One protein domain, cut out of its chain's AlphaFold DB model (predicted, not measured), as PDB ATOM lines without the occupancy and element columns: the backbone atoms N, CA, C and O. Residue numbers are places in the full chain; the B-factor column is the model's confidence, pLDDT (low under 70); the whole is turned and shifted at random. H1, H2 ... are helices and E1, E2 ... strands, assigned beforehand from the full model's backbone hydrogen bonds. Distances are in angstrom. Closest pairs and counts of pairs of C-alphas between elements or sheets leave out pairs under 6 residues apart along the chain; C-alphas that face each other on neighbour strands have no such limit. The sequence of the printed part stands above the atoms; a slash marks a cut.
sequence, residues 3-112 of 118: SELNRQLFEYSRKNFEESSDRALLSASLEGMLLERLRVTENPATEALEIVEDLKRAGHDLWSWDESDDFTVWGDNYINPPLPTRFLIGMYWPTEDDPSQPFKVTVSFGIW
ATOM      1  N   SER A   3     243.522 218.340 378.913       62.16
ATOM      2  CA  SER A   3     244.824 218.621 379.546       62.16
ATOM      3  C   SER A   3     245.229 220.094 379.487       62.16
ATOM      4  O   SER A   3     245.825 220.592 380.435       62.16
ATOM      5  N   GLU A   4     244.907 220.790 378.394       70.69
ATOM      6  CA  GLU A   4     245.304 222.191 378.205       70.69
ATOM      7  C   GLU A   4     244.431 223.145 379.023       70.69
ATOM      8  O   GLU A   4     244.936 224.058 379.664       70.69
ATOM      9  N   LEU A   5     243.129 222.866 379.086       67.56
ATOM     10  CA  LEU A   5     242.177 223.653 379.866       67.56
ATOM     11  C   LEU A   5     242.467 223.544 381.374       67.56
ATOM     12  O   LEU A   5     242.519 224.547 382.081       67.56
ATOM     13  N   ASN A   6     242.771 222.331 381.849       67.44
ATOM     14  CA  ASN A   6     243.198 222.111 383.230       67.44
ATOM     15  C   ASN A   6     244.521 222.822 383.533       67.44
ATOM     16  O   ASN A   6     244.682 223.388 384.610       67.44
ATOM     17  N   ARG A   7     245.464 222.827 382.582       73.44
ATOM     18  CA  ARG A   7     246.732 223.548 382.722       73.44
ATOM     19  C   ARG A   7     246.513 225.057 382.840       73.44
ATOM     20  O   ARG A   7     247.108 225.667 383.721       73.44
ATOM     21  N   GLN A   8     245.649 225.632 382.008       78.06
ATOM     22  CA  GLN A   8     245.299 227.053 382.072       78.06
ATOM     23  C   GLN A   8     244.612 227.407 383.396       78.06
ATOM     24  O   GLN A   8     244.925 228.429 383.995       78.06
ATOM     25  N   LEU A   9     243.755 226.535 383.937       79.56
ATOM     26  CA  LEU A   9     243.124 226.759 385.246       79.56
ATOM     27  C   LEU A   9     244.125 226.809 386.409       79.56
ATOM     28  O   LEU A   9     243.923 227.581 387.345       79.56
ATOM     29  N   PHE A  10     245.242 226.078 386.338       82.94
ATOM     30  CA  PHE A  10     246.318 226.216 387.328       82.94
ATOM     31  C   PHE A  10     247.016 227.587 387.270       82.94
ATOM     32  O   PHE A  10     247.509 228.058 388.300       82.94
ATOM     33  N   GLU A  11     247.018 228.267 386.117       89.00
ATOM     34  CA  GLU A  11     247.506 229.652 386.004       89.00
ATOM     35  C   GLU A  11     246.602 230.633 386.766       89.00
ATOM     36  O   GLU A  11     247.083 231.645 387.275       89.00
ATOM     37  N   TYR A  12     245.334 230.275 386.962       93.31
ATOM     38  CA  TYR A  12     244.359 231.013 387.766       93.31
ATOM     39  C   TYR A  12     244.193 230.444 389.182       93.31
ATOM     40  O   TYR A  12     243.157 230.646 389.817       93.31
ATOM     41  N   SER A  13     245.202 229.736 389.697       93.06
ATOM     42  CA  SER A  13     245.211 229.244 391.079       93.06
ATOM     43  C   SER A  13     245.124 230.374 392.105       93.06
ATOM     44  O   SER A  13     245.569 231.501 391.869       93.06
ATOM     45  N   ARG A  14     244.610 230.054 393.300       91.56
ATOM     46  CA  ARG A  14     244.523 230.995 394.430       91.56
ATOM     47  C   ARG A  14     245.858 231.686 394.713       91.56
ATOM     48  O   ARG A  14     245.912 232.904 394.859       91.56
ATOM     49  N   LYS A  15     246.939 230.905 394.711       92.62
ATOM     50  CA  LYS A  15     248.304 231.390 394.926       92.62
ATOM     51  C   LYS A  15     248.707 232.459 393.904       92.62
ATOM     52  O   LYS A  15     249.238 233.497 394.286       92.62
ATOM     53  N   ASN A  16     248.416 232.244 392.623       93.56
ATOM     54  CA  ASN A  16     248.760 233.211 391.581       93.56
ATOM     55  C   ASN A  16     247.977 234.522 391.740       93.56
ATOM     56  O   ASN A  16     248.536 235.595 391.525       93.56
ATOM     57  N   PHE A  17     246.716 234.465 392.177       92.94
ATOM     58  CA  PHE A  17     245.955 235.669 392.533       92.94
ATOM     59  C   PHE A  17     246.573 236.428 393.720       92.94
ATOM     60  O   PHE A  17     246.640 237.660 393.710       92.94
ATOM     61  N   GLU A  18     247.049 235.715 394.738       91.38
ATOM     62  CA  GLU A  18     247.678 236.315 395.918       91.38
ATOM     63  C   GLU A  18     249.005 237.007 395.579       91.38
ATOM     64  O   GLU A  18     249.224 238.146 396.005       91.38
ATOM     65  N   GLU A  19     249.842 236.358 394.767       92.69
ATOM     66  CA  GLU A  19     251.183 236.823 394.385       92.69
ATOM     67  C   GLU A  19     251.174 237.856 393.243       92.69
ATOM     68  O   GLU A  19     252.127 238.625 393.102       92.69
ATOM     69  N   SER A  20     250.109 237.916 392.439       91.75
ATOM     70  CA  SER A  20     250.026 238.834 391.301       91.75
ATOM     71  C   SER A  20     249.825 240.289 391.728       91.75
ATOM     72  O   SER A  20     248.960 240.623 392.546       91.75
ATOM     73  N   SER A  21     250.582 241.182 391.090       88.81
ATOM     74  CA  SER A  21     250.375 242.629 391.155       88.81
ATOM     75  C   SER A  21     249.194 243.106 390.304       88.81
ATOM     76  O   SER A  21     248.718 244.218 390.515       88.81
ATOM     77  N   ASP A  22     248.716 242.287 389.363       91.69
ATOM     78  CA  ASP A  22     247.632 242.624 388.435       91.69
ATOM     79  C   ASP A  22     246.481 241.611 388.523       91.69
ATOM     80  O   ASP A  22     246.189 240.813 387.630       91.69
ATOM     81  N   ARG A  23     245.823 241.620 389.684       92.12
ATOM     82  CA  ARG A  23     244.673 240.753 389.989       92.12
ATOM     83  C   ARG A  23     243.460 241.051 389.112       92.12
ATOM     84  O   ARG A  23     242.639 240.162 388.891       92.12
ATOM     85  N   ALA A  24     243.336 242.289 388.633       91.38
ATOM     86  CA  ALA A  24     242.247 242.697 387.755       91.38
ATOM     87  C   ALA A  24     242.368 242.008 386.393       91.38
ATOM     88  O   ALA A  24     241.388 241.436 385.918       91.38
ATOM     89  N   LEU A  25     243.576 241.976 385.819       93.00
ATOM     90  CA  LEU A  25     243.833 241.263 384.572       93.00
ATOM     91  C   LEU A  25     243.596 239.753 384.713       93.00
ATOM     92  O   LEU A  25     242.944 239.160 383.856       93.00
ATOM     93  N   LEU A  26     244.055 239.138 385.811       94.69
ATOM     94  CA  LEU A  26     243.783 237.719 386.081       94.69
ATOM     95  C   LEU A  26     242.283 237.427 386.211       94.69
ATOM     96  O   LEU A  26     241.815 236.432 385.666       94.69
ATOM     97  N   SER A  27     241.532 238.300 386.894       95.31
ATOM     98  CA  SER A  27     240.076 238.151 387.040       95.31
ATOM     99  C   SER A  27     239.384 238.227 385.679       95.31
ATOM    100  O   SER A  27     238.653 237.311 385.329       95.31
ATOM    101  N   ALA A  28     239.681 239.254 384.876       95.44
ATOM    102  CA  ALA A  28     239.080 239.442 383.553       95.44
ATOM    103  C   ALA A  28     239.424 238.303 382.575       95.44
ATOM    104  O   ALA A  28     238.586 237.870 381.785       95.44
ATOM    105  N   SER A  29     240.656 237.794 382.634       95.50
ATOM    106  CA  SER A  29     241.083 236.673 381.795       95.50
ATOM    107  C   SER A  29     240.382 235.369 382.196       95.50
ATOM    108  O   SER A  29     239.900 234.634 381.331       95.50
ATOM    109  N   LEU A  30     240.240 235.117 383.504       96.44
ATOM    110  CA  LEU A  30     239.469 233.982 384.007       96.44
ATOM    111  C   LEU A  30     237.981 234.102 383.639       96.44
ATOM    112  O   LEU A  30     237.405 233.128 383.162       96.44
ATOM    113  N   GLU A  31     237.372 235.284 383.791       97.38
ATOM    114  CA  GLU A  31     235.987 235.554 383.372       97.38
ATOM    115  C   GLU A  31     235.755 235.169 381.912       97.38
ATOM    116  O   GLU A  31     234.818 234.431 381.618       97.38
ATOM    117  N   GLY A  32     236.621 235.627 381.001       96.06
ATOM    118  CA  GLY A  32     236.494 235.335 379.574       96.06
ATOM    119  C   GLY A  32     236.575 233.840 379.265       96.06
ATOM    120  O   GLY A  32     235.763 233.320 378.503       96.06
ATOM    121  N   MET A  33     237.515 233.134 379.897       95.62
ATOM    122  CA  MET A  33     237.686 231.693 379.709       95.62
ATOM    123  C   MET A  33     236.482 230.893 380.229       95.62
ATOM    124  O   MET A  33     235.999 229.989 379.549       95.62
ATOM    125  N   LEU A  34     235.984 231.219 381.424       96.69
ATOM    126  CA  LEU A  34     234.841 230.523 382.021       96.69
ATOM    127  C   LEU A  34     233.533 230.846 381.293       96.69
ATOM    128  O   LEU A  34     232.702 229.961 381.112       96.69
ATOM    129  N   LEU A  35     233.370 232.085 380.827       97.56
ATOM    130  CA  LEU A  35     232.227 232.484 380.013       97.56
ATOM    131  C   LEU A  35     232.158 231.687 378.710       97.56
ATOM    132  O   LEU A  35     231.071 231.283 378.305       97.56
ATOM    133  N   GLU A  36     233.298 231.450 378.061       96.25
ATOM    134  CA  GLU A  36     233.332 230.644 376.844       96.25
ATOM    135  C   GLU A  36     232.907 229.198 377.122       96.25
ATOM    136  O   GLU A  36     232.035 228.686 376.425       96.25
ATOM    137  N   ARG A  37     233.429 228.571 378.190       94.81
ATOM    138  CA  ARG A  37     232.993 227.227 378.623       94.81
ATOM    139  C   ARG A  37     231.480 227.165 378.831       94.81
ATOM    140  O   ARG A  37     230.814 226.274 378.307       94.81
ATOM    141  N   LEU A  38     230.938 228.146 379.548       95.69
ATOM    142  CA  LEU A  38     229.520 228.201 379.892       95.69
ATOM    143  C   LEU A  38     228.614 228.427 378.669       95.69
ATOM    144  O   LEU A  38     227.456 228.032 378.695       95.69
ATOM    145  N   ARG A  39     229.113 229.046 377.594       95.62
ATOM    146  CA  ARG A  39     228.340 229.287 376.363       95.62
ATOM    147  C   ARG A  39     228.268 228.087 375.430       95.62
ATOM    148  O   ARG A  39     227.307 227.977 374.676       95.62
ATOM    149  N   VAL A  40     229.300 227.247 375.422       95.31
ATOM    150  CA  VAL A  40     229.399 226.115 374.485       95.31
ATOM    151  C   VAL A  40     228.820 224.818 375.046       95.31
ATOM    152  O   VAL A  40     228.675 223.848 374.304       95.31
ATOM    153  N   THR A  41     228.506 224.783 376.341       94.94
ATOM    154  CA  THR A  41     227.882 223.629 376.993       94.94
ATOM    155  C   THR A  41     226.382 223.557 376.705       94.94
ATOM    156  O   THR A  41     225.696 224.572 376.596       94.94
ATOM    157  N   GLU A  42     225.854 222.337 376.630       94.75
ATOM    158  CA  GLU A  42     224.410 222.087 376.547       94.75
ATOM    159  C   GLU A  42     223.728 222.166 377.923       94.75
ATOM    160  O   GLU A  42     222.511 222.316 378.000       94.75
ATOM    161  N   ASN A  43     224.497 222.067 379.018       95.62
ATOM    162  CA  ASN A  43     223.977 222.063 380.386       95.62
ATOM    163  C   ASN A  43     224.764 223.043 381.279       95.62
ATOM    164  O   ASN A  43     225.701 222.632 381.973       95.62
ATOM    165  N   PRO A  44     224.392 224.338 381.277       95.75
ATOM    166  CA  PRO A  44     225.113 225.384 382.005       95.75
ATOM    167  C   PRO A  44     225.192 225.151 383.514       95.75
ATOM    168  O   PRO A  44     226.242 225.378 384.108       95.75
ATOM    169  N   ALA A  45     224.119 224.643 384.127       94.56
ATOM    170  CA  ALA A  45     224.096 224.353 385.559       94.56
ATOM    171  C   ALA A  45     225.118 223.268 385.940       94.56
ATOM    172  O   ALA A  45     225.839 223.405 386.927       94.56
ATOM    173  N   THR A  46     225.233 222.209 385.131       96.25
ATOM    174  CA  THR A  46     226.236 221.155 385.358       96.25
ATOM    175  C   THR A  46     227.650 221.678 385.114       96.25
ATOM    176  O   THR A  46     228.532 221.455 385.940       96.25
ATOM    177  N   GLU A  47     227.868 222.435 384.035       96.81
ATOM    178  CA  GLU A  47     229.171 223.044 383.733       96.81
ATOM    179  C   GLU A  47     229.626 224.002 384.843       96.81
ATOM    180  O   GLU A  47     230.798 224.007 385.209       96.81
ATOM    181  N   ALA A  48     228.712 224.783 385.426       96.56
ATOM    182  CA  ALA A  48     229.020 225.674 386.539       96.56
ATOM    183  C   ALA A  48     229.569 224.901 387.753       96.56
ATOM    184  O   ALA A  48     230.552 225.325 388.365       96.56
ATOM    185  N   LEU A  49     228.994 223.737 388.070       96.19
ATOM    186  CA  LEU A  49     229.502 222.865 389.132       96.19
ATOM    187  C   LEU A  49     230.881 222.286 388.788       96.19
ATOM    188  O   LEU A  49     231.762 222.242 389.646       96.19
ATOM    189  N   GLU A  50     231.103 221.885 387.536       96.19
ATOM    190  CA  GLU A  50     232.411 221.393 387.088       96.19
ATOM    191  C   GLU A  50     233.491 222.482 387.153       96.19
ATOM    192  O   GLU A  50     234.586 222.230 387.661       96.19
ATOM    193  N   ILE A  51     233.170 223.709 386.727       95.75
ATOM    194  CA  ILE A  51     234.032 224.891 386.862       95.75
ATOM    195  C   ILE A  51     234.419 225.109 388.327       95.75
ATOM    196  O   ILE A  51     235.594 225.323 388.631       95.75
ATOM    197  N   VAL A  52     233.452 225.045 389.244       96.38
ATOM    198  CA  VAL A  52     233.698 225.212 390.683       96.38
ATOM    199  C   VAL A  52     234.646 224.137 391.206       96.38
ATOM    200  O   VAL A  52     235.588 224.455 391.933       96.38
ATOM    201  N   GLU A  53     234.450 222.877 390.823       95.75
ATOM    202  CA  GLU A  53     235.338 221.785 391.228       95.75
ATOM    203  C   GLU A  53     236.751 221.933 390.650       95.75
ATOM    204  O   GLU A  53     237.735 221.669 391.346       95.75
ATOM    205  N   ASP A  54     236.891 222.413 389.415       94.38
ATOM    206  CA  ASP A  54     238.201 222.715 388.836       94.38
ATOM    207  C   ASP A  54     238.909 223.855 389.579       94.38
ATOM    208  O   ASP A  54     240.099 223.752 389.891       94.38
ATOM    209  N   LEU A  55     238.185 224.921 389.927       94.94
ATOM    210  CA  LEU A  55     238.724 226.025 390.724       94.94
ATOM    211  C   LEU A  55     239.132 225.549 392.127       94.94
ATOM    212  O   LEU A  55     240.201 225.925 392.615       94.94
ATOM    213  N   LYS A  56     238.358 224.659 392.755       94.25
ATOM    214  CA  LYS A  56     238.751 224.028 394.024       94.25
ATOM    215  C   LYS A  56     240.040 223.223 393.887       94.25
ATOM    216  O   LYS A  56     240.937 223.353 394.718       94.25
ATOM    217  N   ARG A  57     240.197 222.446 392.809       93.44
ATOM    218  CA  ARG A  57     241.452 221.722 392.510       93.44
ATOM    219  C   ARG A  57     242.630 222.667 392.258       93.44
ATOM    220  O   ARG A  57     243.759 222.317 392.592       93.44
ATOM    221  N   ALA A  58     242.373 223.859 391.723       91.38
ATOM    222  CA  ALA A  58     243.361 224.929 391.575       91.38
ATOM    223  C   ALA A  58     243.664 225.676 392.897       91.38
ATOM    224  O   ALA A  58     244.474 226.606 392.909       91.38
ATOM    225  N   GLY A  59     243.058 225.267 394.016       91.94
ATOM    226  CA  GLY A  59     243.365 225.755 395.361       91.94
ATOM    227  C   GLY A  59     242.436 226.849 395.889       91.94
ATOM    228  O   GLY A  59     242.777 227.480 396.888       91.94
ATOM    229  N   HIS A  60     241.296 227.104 395.242       91.56
ATOM    230  CA  HIS A  60     240.274 228.020 395.765       91.56
ATOM    231  C   HIS A  60     239.374 227.319 396.797       91.56
ATOM    232  O   HIS A  60     238.964 226.182 396.592       91.56
ATOM    233  N   ASP A  61     239.025 227.993 397.895       90.19
ATOM    234  CA  ASP A  61     238.112 227.458 398.923       90.19
ATOM    235  C   ASP A  61     236.677 227.946 398.674       90.19
ATOM    236  O   ASP A  61     236.185 228.842 399.352       90.19
ATOM    237  N   LEU A  62     236.017 227.408 397.643       93.12
ATOM    238  CA  LEU A  62     234.703 227.883 397.197       93.12
ATOM    239  C   LEU A  62     233.533 227.212 397.926       93.12
ATOM    240  O   LEU A  62     233.394 225.987 397.924       93.12
ATOM    241  N   TRP A  63     232.632 228.043 398.444       93.31
ATOM    242  CA  TRP A  63     231.362 227.683 399.070       93.31
ATOM    243  C   TRP A  63     230.214 228.342 398.304       93.31
ATOM    244  O   TRP A  63     230.352 229.493 397.884       93.31
ATOM    245  N   SER A  64     229.095 227.630 398.135       93.88
ATOM    246  CA  SER A  64     227.885 228.204 397.532       93.88
ATOM    247  C   SER A  64     227.339 229.276 398.471       93.88
ATOM    248  O   SER A  64     227.202 229.048 399.677       93.88
ATOM    249  N   TRP A  65     227.133 230.476 397.939       91.62
ATOM    250  CA  TRP A  65     226.556 231.608 398.664       91.62
ATOM    251  C   TRP A  65     225.110 231.847 398.242       91.62
ATOM    252  O   TRP A  65     224.312 232.274 399.073       91.62
ATOM    253  N   ASP A  66     224.799 231.593 396.970       91.31
ATOM    254  CA  ASP A  66     223.465 231.729 396.397       91.31
ATOM    255  C   ASP A  66     223.353 230.862 395.135       91.31
ATOM    256  O   ASP A  66     224.327 230.706 394.391       91.31
ATOM    257  N   GLU A  67     222.179 230.299 394.883       90.06
ATOM    258  CA  GLU A  67     221.913 229.467 393.711       90.06
ATOM    259  C   GLU A  67     220.432 229.493 393.330       90.06
ATOM    260  O   GLU A  67     219.541 229.493 394.179       90.06
ATOM    261  N   SER A  68     220.198 229.516 392.025       92.31
ATOM    262  CA  SER A  68     218.896 229.498 391.370       92.31
ATOM    263  C   SER A  68     219.013 228.677 390.082       92.31
ATOM    264  O   SER A  68     220.097 228.218 389.714       92.31
ATOM    265  N   ASP A  69     217.906 228.506 389.367       90.12
ATOM    266  CA  ASP A  69     217.883 227.778 388.095       90.12
ATOM    267  C   ASP A  69     218.645 228.514 386.976       90.12
ATOM    268  O   ASP A  69     219.055 227.901 385.990       90.12
ATOM    269  N   ASP A  70     218.853 229.824 387.127       92.06
ATOM    270  CA  ASP A  70     219.432 230.733 386.135       92.06
ATOM    271  C   ASP A  70     220.804 231.310 386.537       92.06
ATOM    272  O   ASP A  70     221.477 231.947 385.718       92.06
ATOM    273  N   PHE A  71     221.246 231.089 387.781       95.19
ATOM    274  CA  PHE A  71     222.551 231.548 388.248       95.19
ATOM    275  C   PHE A  71     223.087 230.774 389.453       95.19
ATOM    276  O   PHE A  71     222.362 230.143 390.216       95.19
ATOM    277  N   THR A  72     224.388 230.915 389.694       97.44
ATOM    278  CA  THR A  72     225.013 230.507 390.951       97.44
ATOM    279  C   THR A  72     226.145 231.453 391.347       97.44
ATOM    280  O   THR A  72     226.862 231.992 390.495       97.44
ATOM    281  N   VAL A  73     226.307 231.675 392.650       96.88
ATOM    282  CA  VAL A  73     227.339 232.528 393.239       96.88
ATOM    283  C   VAL A  73     228.129 231.728 394.263       96.88
ATOM    284  O   VAL A  73     227.577 231.193 395.223       96.88
ATOM    285  N   TRP A  74     229.446 231.706 394.088       96.25
ATOM    286  CA  TRP A  74     230.378 231.007 394.964       96.25
ATOM    287  C   TRP A  74     231.450 231.960 395.454       96.25
ATOM    288  O   TRP A  74     231.968 232.778 394.697       96.25
ATOM    289  N   GLY A  75     231.853 231.821 396.706       93.12
ATOM    290  CA  GLY A  75     232.966 232.588 397.246       93.12
ATOM    291  C   GLY A  75     233.652 231.870 398.390       93.12
ATOM    292  O   GLY A  75     233.253 230.773 398.773       93.12
ATOM    293  N   ASP A  76     234.678 232.507 398.945       90.31
ATOM    294  CA  ASP A  76     235.392 231.951 400.097       90.31
ATOM    295  C   ASP A  76     234.457 231.644 401.279       90.31
ATOM    296  O   ASP A  76     233.418 232.291 401.462       90.31
ATOM    297  N   ASN A  77     234.860 230.710 402.141       84.75
ATOM    298  CA  ASN A  77     234.144 230.418 403.379       84.75
ATOM    299  C   ASN A  77     233.952 231.693 404.223       84.75
ATOM    300  O   ASN A  77     234.904 232.259 404.766       84.75
ATOM    301  N   TYR A  78     232.706 232.157 404.354       72.88
ATOM    302  CA  TYR A  78     232.410 233.376 405.105       72.88
ATOM    303  C   TYR A  78     232.311 233.153 406.621       72.88
ATOM    304  O   TYR A  78     232.401 234.135 407.357       72.88
ATOM    305  N   ILE A  79     232.133 231.905 407.077       75.94
ATOM    306  CA  ILE A  79     232.000 231.539 408.498       75.94
ATOM    307  C   ILE A  79     233.364 231.592 409.189       75.94
ATOM    308  O   ILE A  79     233.472 232.090 410.307       75.94
ATOM    309  N   ASN A  80     234.410 231.116 408.514       71.31
ATOM    310  CA  ASN A  80     235.784 231.198 408.991       71.31
ATOM    311  C   ASN A  80     236.660 231.827 407.900       71.31
ATOM    312  O   ASN A  80     237.321 231.089 407.172       71.31
ATOM    313  N   PRO A  81     236.623 233.165 407.733       66.00
ATOM    314  CA  PRO A  81     237.305 233.824 406.631       66.00
ATOM    315  C   PRO A  81     238.812 233.577 406.739       66.00
ATOM    316  O   PRO A  81     239.441 234.081 407.672       66.00
ATOM    317  N   PRO A  82     239.406 232.817 405.805       62.22
ATOM    318  CA  PRO A  82     240.774 232.346 405.971       62.22
ATOM    319  C   PRO A  82     241.790 233.483 405.820       62.22
ATOM    320  O   PRO A  82     242.893 233.402 406.357       62.22
ATOM    321  N   LEU A  83     241.436 234.538 405.077       69.06
ATOM    322  CA  LEU A  83     242.354 235.573 404.611       69.06
ATOM    323  C   LEU A  83     241.655 236.939 404.455       69.06
ATOM    324  O   LEU A  83     240.434 236.999 404.294       69.06
ATOM    325  N   PRO A  84     242.416 238.054 404.465       76.62
ATOM    326  CA  PRO A  84     241.869 239.397 404.255       76.62
ATOM    327  C   PRO A  84     241.353 239.623 402.827       76.62
ATOM    328  O   PRO A  84     240.516 240.500 402.612       76.62
ATOM    329  N   THR A  85     241.846 238.856 401.852       84.88
ATOM    330  CA  THR A  85     241.360 238.858 400.469       84.88
ATOM    331  C   THR A  85     240.332 237.762 400.253       84.88
ATOM    332  O   THR A  85     240.518 236.637 400.720       84.88
ATOM    333  N   ARG A  86     239.285 238.078 399.493       88.00
ATOM    334  CA  ARG A  86     238.267 237.133 399.070       88.00
ATOM    335  C   ARG A  86     238.232 236.929 397.571       88.00
ATOM    336  O   ARG A  86     238.387 237.894 396.828       88.00
ATOM    337  N   PHE A  87     237.989 235.687 397.172       92.38
ATOM    338  CA  PHE A  87     237.617 235.278 395.828       92.38
ATOM    339  C   PHE A  87     236.096 235.089 395.764       92.38
ATOM    340  O   PHE A  87     235.498 234.509 396.674       92.38
ATOM    341  N   LEU A  88     235.477 235.602 394.706       94.00
ATOM    342  CA  LEU A  88     234.045 235.493 394.436       94.00
ATOM    343  C   LEU A  88     233.844 235.265 392.941       94.00
ATOM    344  O   LEU A  88     234.427 235.994 392.135       94.00
ATOM    345  N   ILE A  89     232.995 234.307 392.593       96.69
ATOM    346  CA  ILE A  89     232.571 234.014 391.230       96.69
ATOM    347  C   ILE A  89     231.043 233.984 391.144       96.69
ATOM    348  O   ILE A  89     230.381 233.361 391.969       96.69
ATOM    349  N   GLY A  90     230.489 234.663 390.146       97.81
ATOM    350  CA  GLY A  90     229.086 234.555 389.755       97.81
ATOM    351  C   GLY A  90     228.989 234.010 388.338       97.81
ATOM    352  O   GLY A  90     229.731 234.451 387.463       97.81
ATOM    353  N   MET A  91     228.092 233.059 388.106       98.19
ATOM    354  CA  MET A  91     227.822 232.478 386.791       98.19
ATOM    355  C   MET A  91     226.324 232.560 386.527       98.19
ATOM    356  O   MET A  91     225.536 232.185 387.388       98.19
ATOM    357  N   TYR A  92     225.953 233.069 385.359       97.88
ATOM    358  CA  TYR A  92     224.575 233.355 384.964       97.88
ATOM    359  C   TYR A  92     224.345 232.815 383.555       97.88
ATOM    360  O   TYR A  92     225.228 232.949 382.696       97.88
ATOM    361  N   TRP A  93     223.175 232.239 383.305       97.38
ATOM    362  CA  TRP A  93     222.787 231.672 382.012       97.38
ATOM    363  C   TRP A  93     221.286 231.878 381.739       97.38
ATOM    364  O   TRP A  93     220.520 232.086 382.681       97.38
ATOM    365  N   PRO A  94     220.856 231.860 380.461       95.94
ATOM    366  CA  PRO A  94     219.440 231.870 380.100       95.94
ATOM    367  C   PRO A  94     218.743 230.581 380.536       95.94
ATOM    368  O   PRO A  94     219.329 229.498 380.480       95.94
ATOM    369  N   THR A  95     217.466 230.693 380.886       94.56
ATOM    370  CA  THR A  95     216.580 229.554 381.170       94.56
ATOM    371  C   THR A  95     215.382 229.556 380.224       94.56
ATOM    372  O   THR A  95     215.222 230.462 379.406       94.56
ATOM    373  N   GLU A  96     214.533 228.528 380.303       91.25
ATOM    374  CA  GLU A  96     213.262 228.522 379.564       91.25
ATOM    375  C   GLU A  96     212.330 229.654 380.022       91.25
ATOM    376  O   GLU A  96     211.637 230.250 379.196       91.25
ATOM    377  N   ASP A  97     212.358 229.976 381.320       90.50
ATOM    378  CA  ASP A  97     211.532 231.021 381.930       90.50
ATOM    379  C   ASP A  97     212.077 232.437 381.673       90.50
ATOM    380  O   ASP A  97     211.294 233.381 381.539       90.50
ATOM    381  N   ASP A  98     213.400 232.591 381.548       91.25
ATOM    382  CA  ASP A  98     214.045 233.836 381.124       91.25
ATOM    383  C   ASP A  98     215.134 233.587 380.063       91.25
ATOM    384  O   ASP A  98     216.335 233.562 380.357       91.25
ATOM    385  N   PRO A  99     214.743 233.458 378.783       91.50
ATOM    386  CA  PRO A  99     215.696 233.296 377.690       91.50
ATOM    387  C   PRO A  99     216.428 234.602 377.344       91.50
ATOM    388  O   PRO A  99     217.322 234.599 376.496       91.50
ATOM    389  N   SER A 100     216.031 235.736 377.935       92.00
ATOM    390  CA  SER A 100     216.640 237.041 377.675       92.00
ATOM    391  C   SER A 100     217.895 237.286 378.511       92.00
ATOM    392  O   SER A 100     218.730 238.114 378.129       92.00
ATOM    393  N   GLN A 101     218.060 236.543 379.610       91.62
ATOM    394  CA  GLN A 101     219.253 236.579 380.442       91.62
ATOM    395  C   GLN A 101     220.489 236.142 379.637       91.62
ATOM    396  O   GLN A 101     220.562 235.018 379.142       91.62
ATOM    397  N   PRO A 102     221.507 237.004 379.488       94.56
ATOM    398  CA  PRO A 102     222.712 236.620 378.779       94.56
ATOM    399  C   PRO A 102     223.580 235.708 379.646       94.56
ATOM    400  O   PRO A 102     223.678 235.883 380.861       94.56
ATOM    401  N   PHE A 103     224.338 234.828 378.991       97.06
ATOM    402  CA  PHE A 103     225.486 234.200 379.633       97.06
ATOM    403  C   PHE A 103     226.447 235.265 380.163       97.06
ATOM    404  O   PHE A 103     226.902 236.136 379.405       97.06
ATOM    405  N   LYS A 104     226.784 235.171 381.447       97.62
ATOM    406  CA  LYS A 104     227.694 236.091 382.126       97.62
ATOM    407  C   LYS A 104     228.482 235.348 383.194       97.62
ATOM    408  O   LYS A 104     227.931 234.539 383.932       97.62
ATOM    409  N   VAL A 105     229.762 235.681 383.307       97.75
ATOM    410  CA  VAL A 105     230.609 235.278 384.430       97.75
ATOM    411  C   VAL A 105     231.212 236.534 385.041       97.75
ATOM    412  O   VAL A 105     231.602 237.448 384.316       97.75
ATOM    413  N   THR A 106     231.252 236.595 386.364       97.38
ATOM    414  CA  THR A 106     231.962 237.625 387.121       97.38
ATOM    415  C   THR A 106     232.958 236.955 388.045       97.38
ATOM    416  O   THR A 106     232.619 235.986 388.713       97.38
ATOM    417  N   VAL A 107     234.178 237.473 388.115       96.31
ATOM    418  CA  VAL A 107     235.230 237.037 389.029       96.31
ATOM    419  C   VAL A 107     235.763 238.269 389.735       96.31
ATOM    420  O   VAL A 107     236.087 239.284 389.123       96.31
ATOM    421  N   SER A 108     235.899 238.186 391.050       92.88
ATOM    422  CA  SER A 108     236.596 239.221 391.802       92.88
ATOM    423  C   SER A 108     237.517 238.621 392.845       92.88
ATOM    424  O   SER A 108     237.174 237.645 393.507       92.88
ATOM    425  N   PHE A 109     238.686 239.242 392.991       91.94
ATOM    426  CA  PHE A 109     239.667 238.897 394.002       91.94
ATOM    427  C   PHE A 109     240.198 240.158 394.688       91.94
ATOM    428  O   PHE A 109     240.818 241.010 394.046       91.94
ATOM    429  N   GLY A 110     239.968 240.313 395.991       88.38
ATOM    430  CA  GLY A 110     240.414 241.513 396.702       88.38
ATOM    431  C   GLY A 110     239.985 241.587 398.160       88.38
ATOM    432  O   GLY A 110     239.334 240.685 398.670       88.38
ATOM    433  N   ILE A 111     240.374 242.660 398.853       85.38
ATOM    434  CA  ILE A 111     240.078 242.832 400.283       85.38
ATOM    435  C   ILE A 111     238.563 242.907 400.514       85.38
ATOM    436  O   ILE A 111     237.868 243.644 399.810       85.38
ATOM    437  N   TRP A 112     238.068 242.176 401.518       73.19
ATOM    438  CA  TRP A 112     236.650 242.166 401.888       73.19
ATOM    439  C   TRP A 112     236.424 242.464 403.389       73.19
ATOM    440  O   TRP A 112     237.171 241.937 404.214       73.19
TER     441      TRP A 112
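What this domain is: This is residues 3 to 112 of the 118 residues of an uncharacterized protein of Anaerolineaceae bacterium (UniProt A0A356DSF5). One twisted sheet of four strands makes a wall, with two long helices, H3 and H4, covering one of its faces in a helical hairpin and the other face bare. Two shorter helices from the beginning of the printed part lie at one end: H2 grazes the sheet there, and H1 lies off the sheet, over the helix layer. The 110 printed residues hold four named helices followed by four named strands, H1 H2 H3 H4 E1 E2 E3 E4, and the class is mixed, helices and strands. The sheet's order is E1 E2 E3 E4, antiparallel throughout. The whole is compact, with a radius of gyration of the C-alphas of 13.7 A and spans of 41 by 34 by 21 A.

Where its parts are: The sheet holds E1, residues 62 to 67, 13.4 A long; E2, residues 71 to 76, 17.5 A; E3, residues 85 to 92, 23.5 A; and E4, residues 104 to 111, 23.0 A, which ends with C-alpha 111 at (240.078, 242.832, 400.283). H3, residues 23 to 40, is the longest helix at 26.2 A, and H4, residues 44 to 57, measures 19.8 A. H1, residues 3 to 11, begins with C-alpha 3 at (244.824, 218.621, 379.546) and is 13.1 A long; H2, residues 14 to 19, is 8.9 A long.

How they stand to each other: The strands form a meander, each the antiparallel neighbour of the one before, with E1 and E4 as edge strands. N 63 and O 75 of the hairpin E1 and E2 are 2.8 A apart, N 74 and O 89 of the hairpin E2 and E3 2.8 A, and N 88 and O 108 of the hairpin E3 and E4 2.9 A, within hydrogen-bond range. H3 and H4 are on the same face, two layers with the sheet. H3 lies over E4 at a height over the sheet of 6.8 A and runs along the strands; the closest C-alphas of H3 and E4, Ser 27 and Val 107, are 5.4 A apart. H4 lies over E2 and E3 at a height of 9.6 A, at 7 degrees to E2 on the local plane. H3, with residues 34 to 38 alone, touches H4 at a steep tilt of 40 degrees, opposite ways; their closest C-alphas, Leu 38 and Pro 44, are 5.6 A apart. H2 only grazes the sheet with residues 14 to 18. H1 only just touches H4, with 3 pairs of C-alphas within 8 A, the closest being Leu 9 and Leu 55 at 7.1 A. Every O i to N i+4 pair is within range in H2, H3 and H4, and 4 of 5 in H1.

The domain as a whole: The two C-alphas farthest apart, those of Glu 19 and Asp 97, are 42.0 A apart. The printed part has no cut. The link from E3 to E4, 11 residues, is long. The mean pLDDT of the printed part is 90.6; residues 3, 5 to 6 and 81 to 83 are under 70.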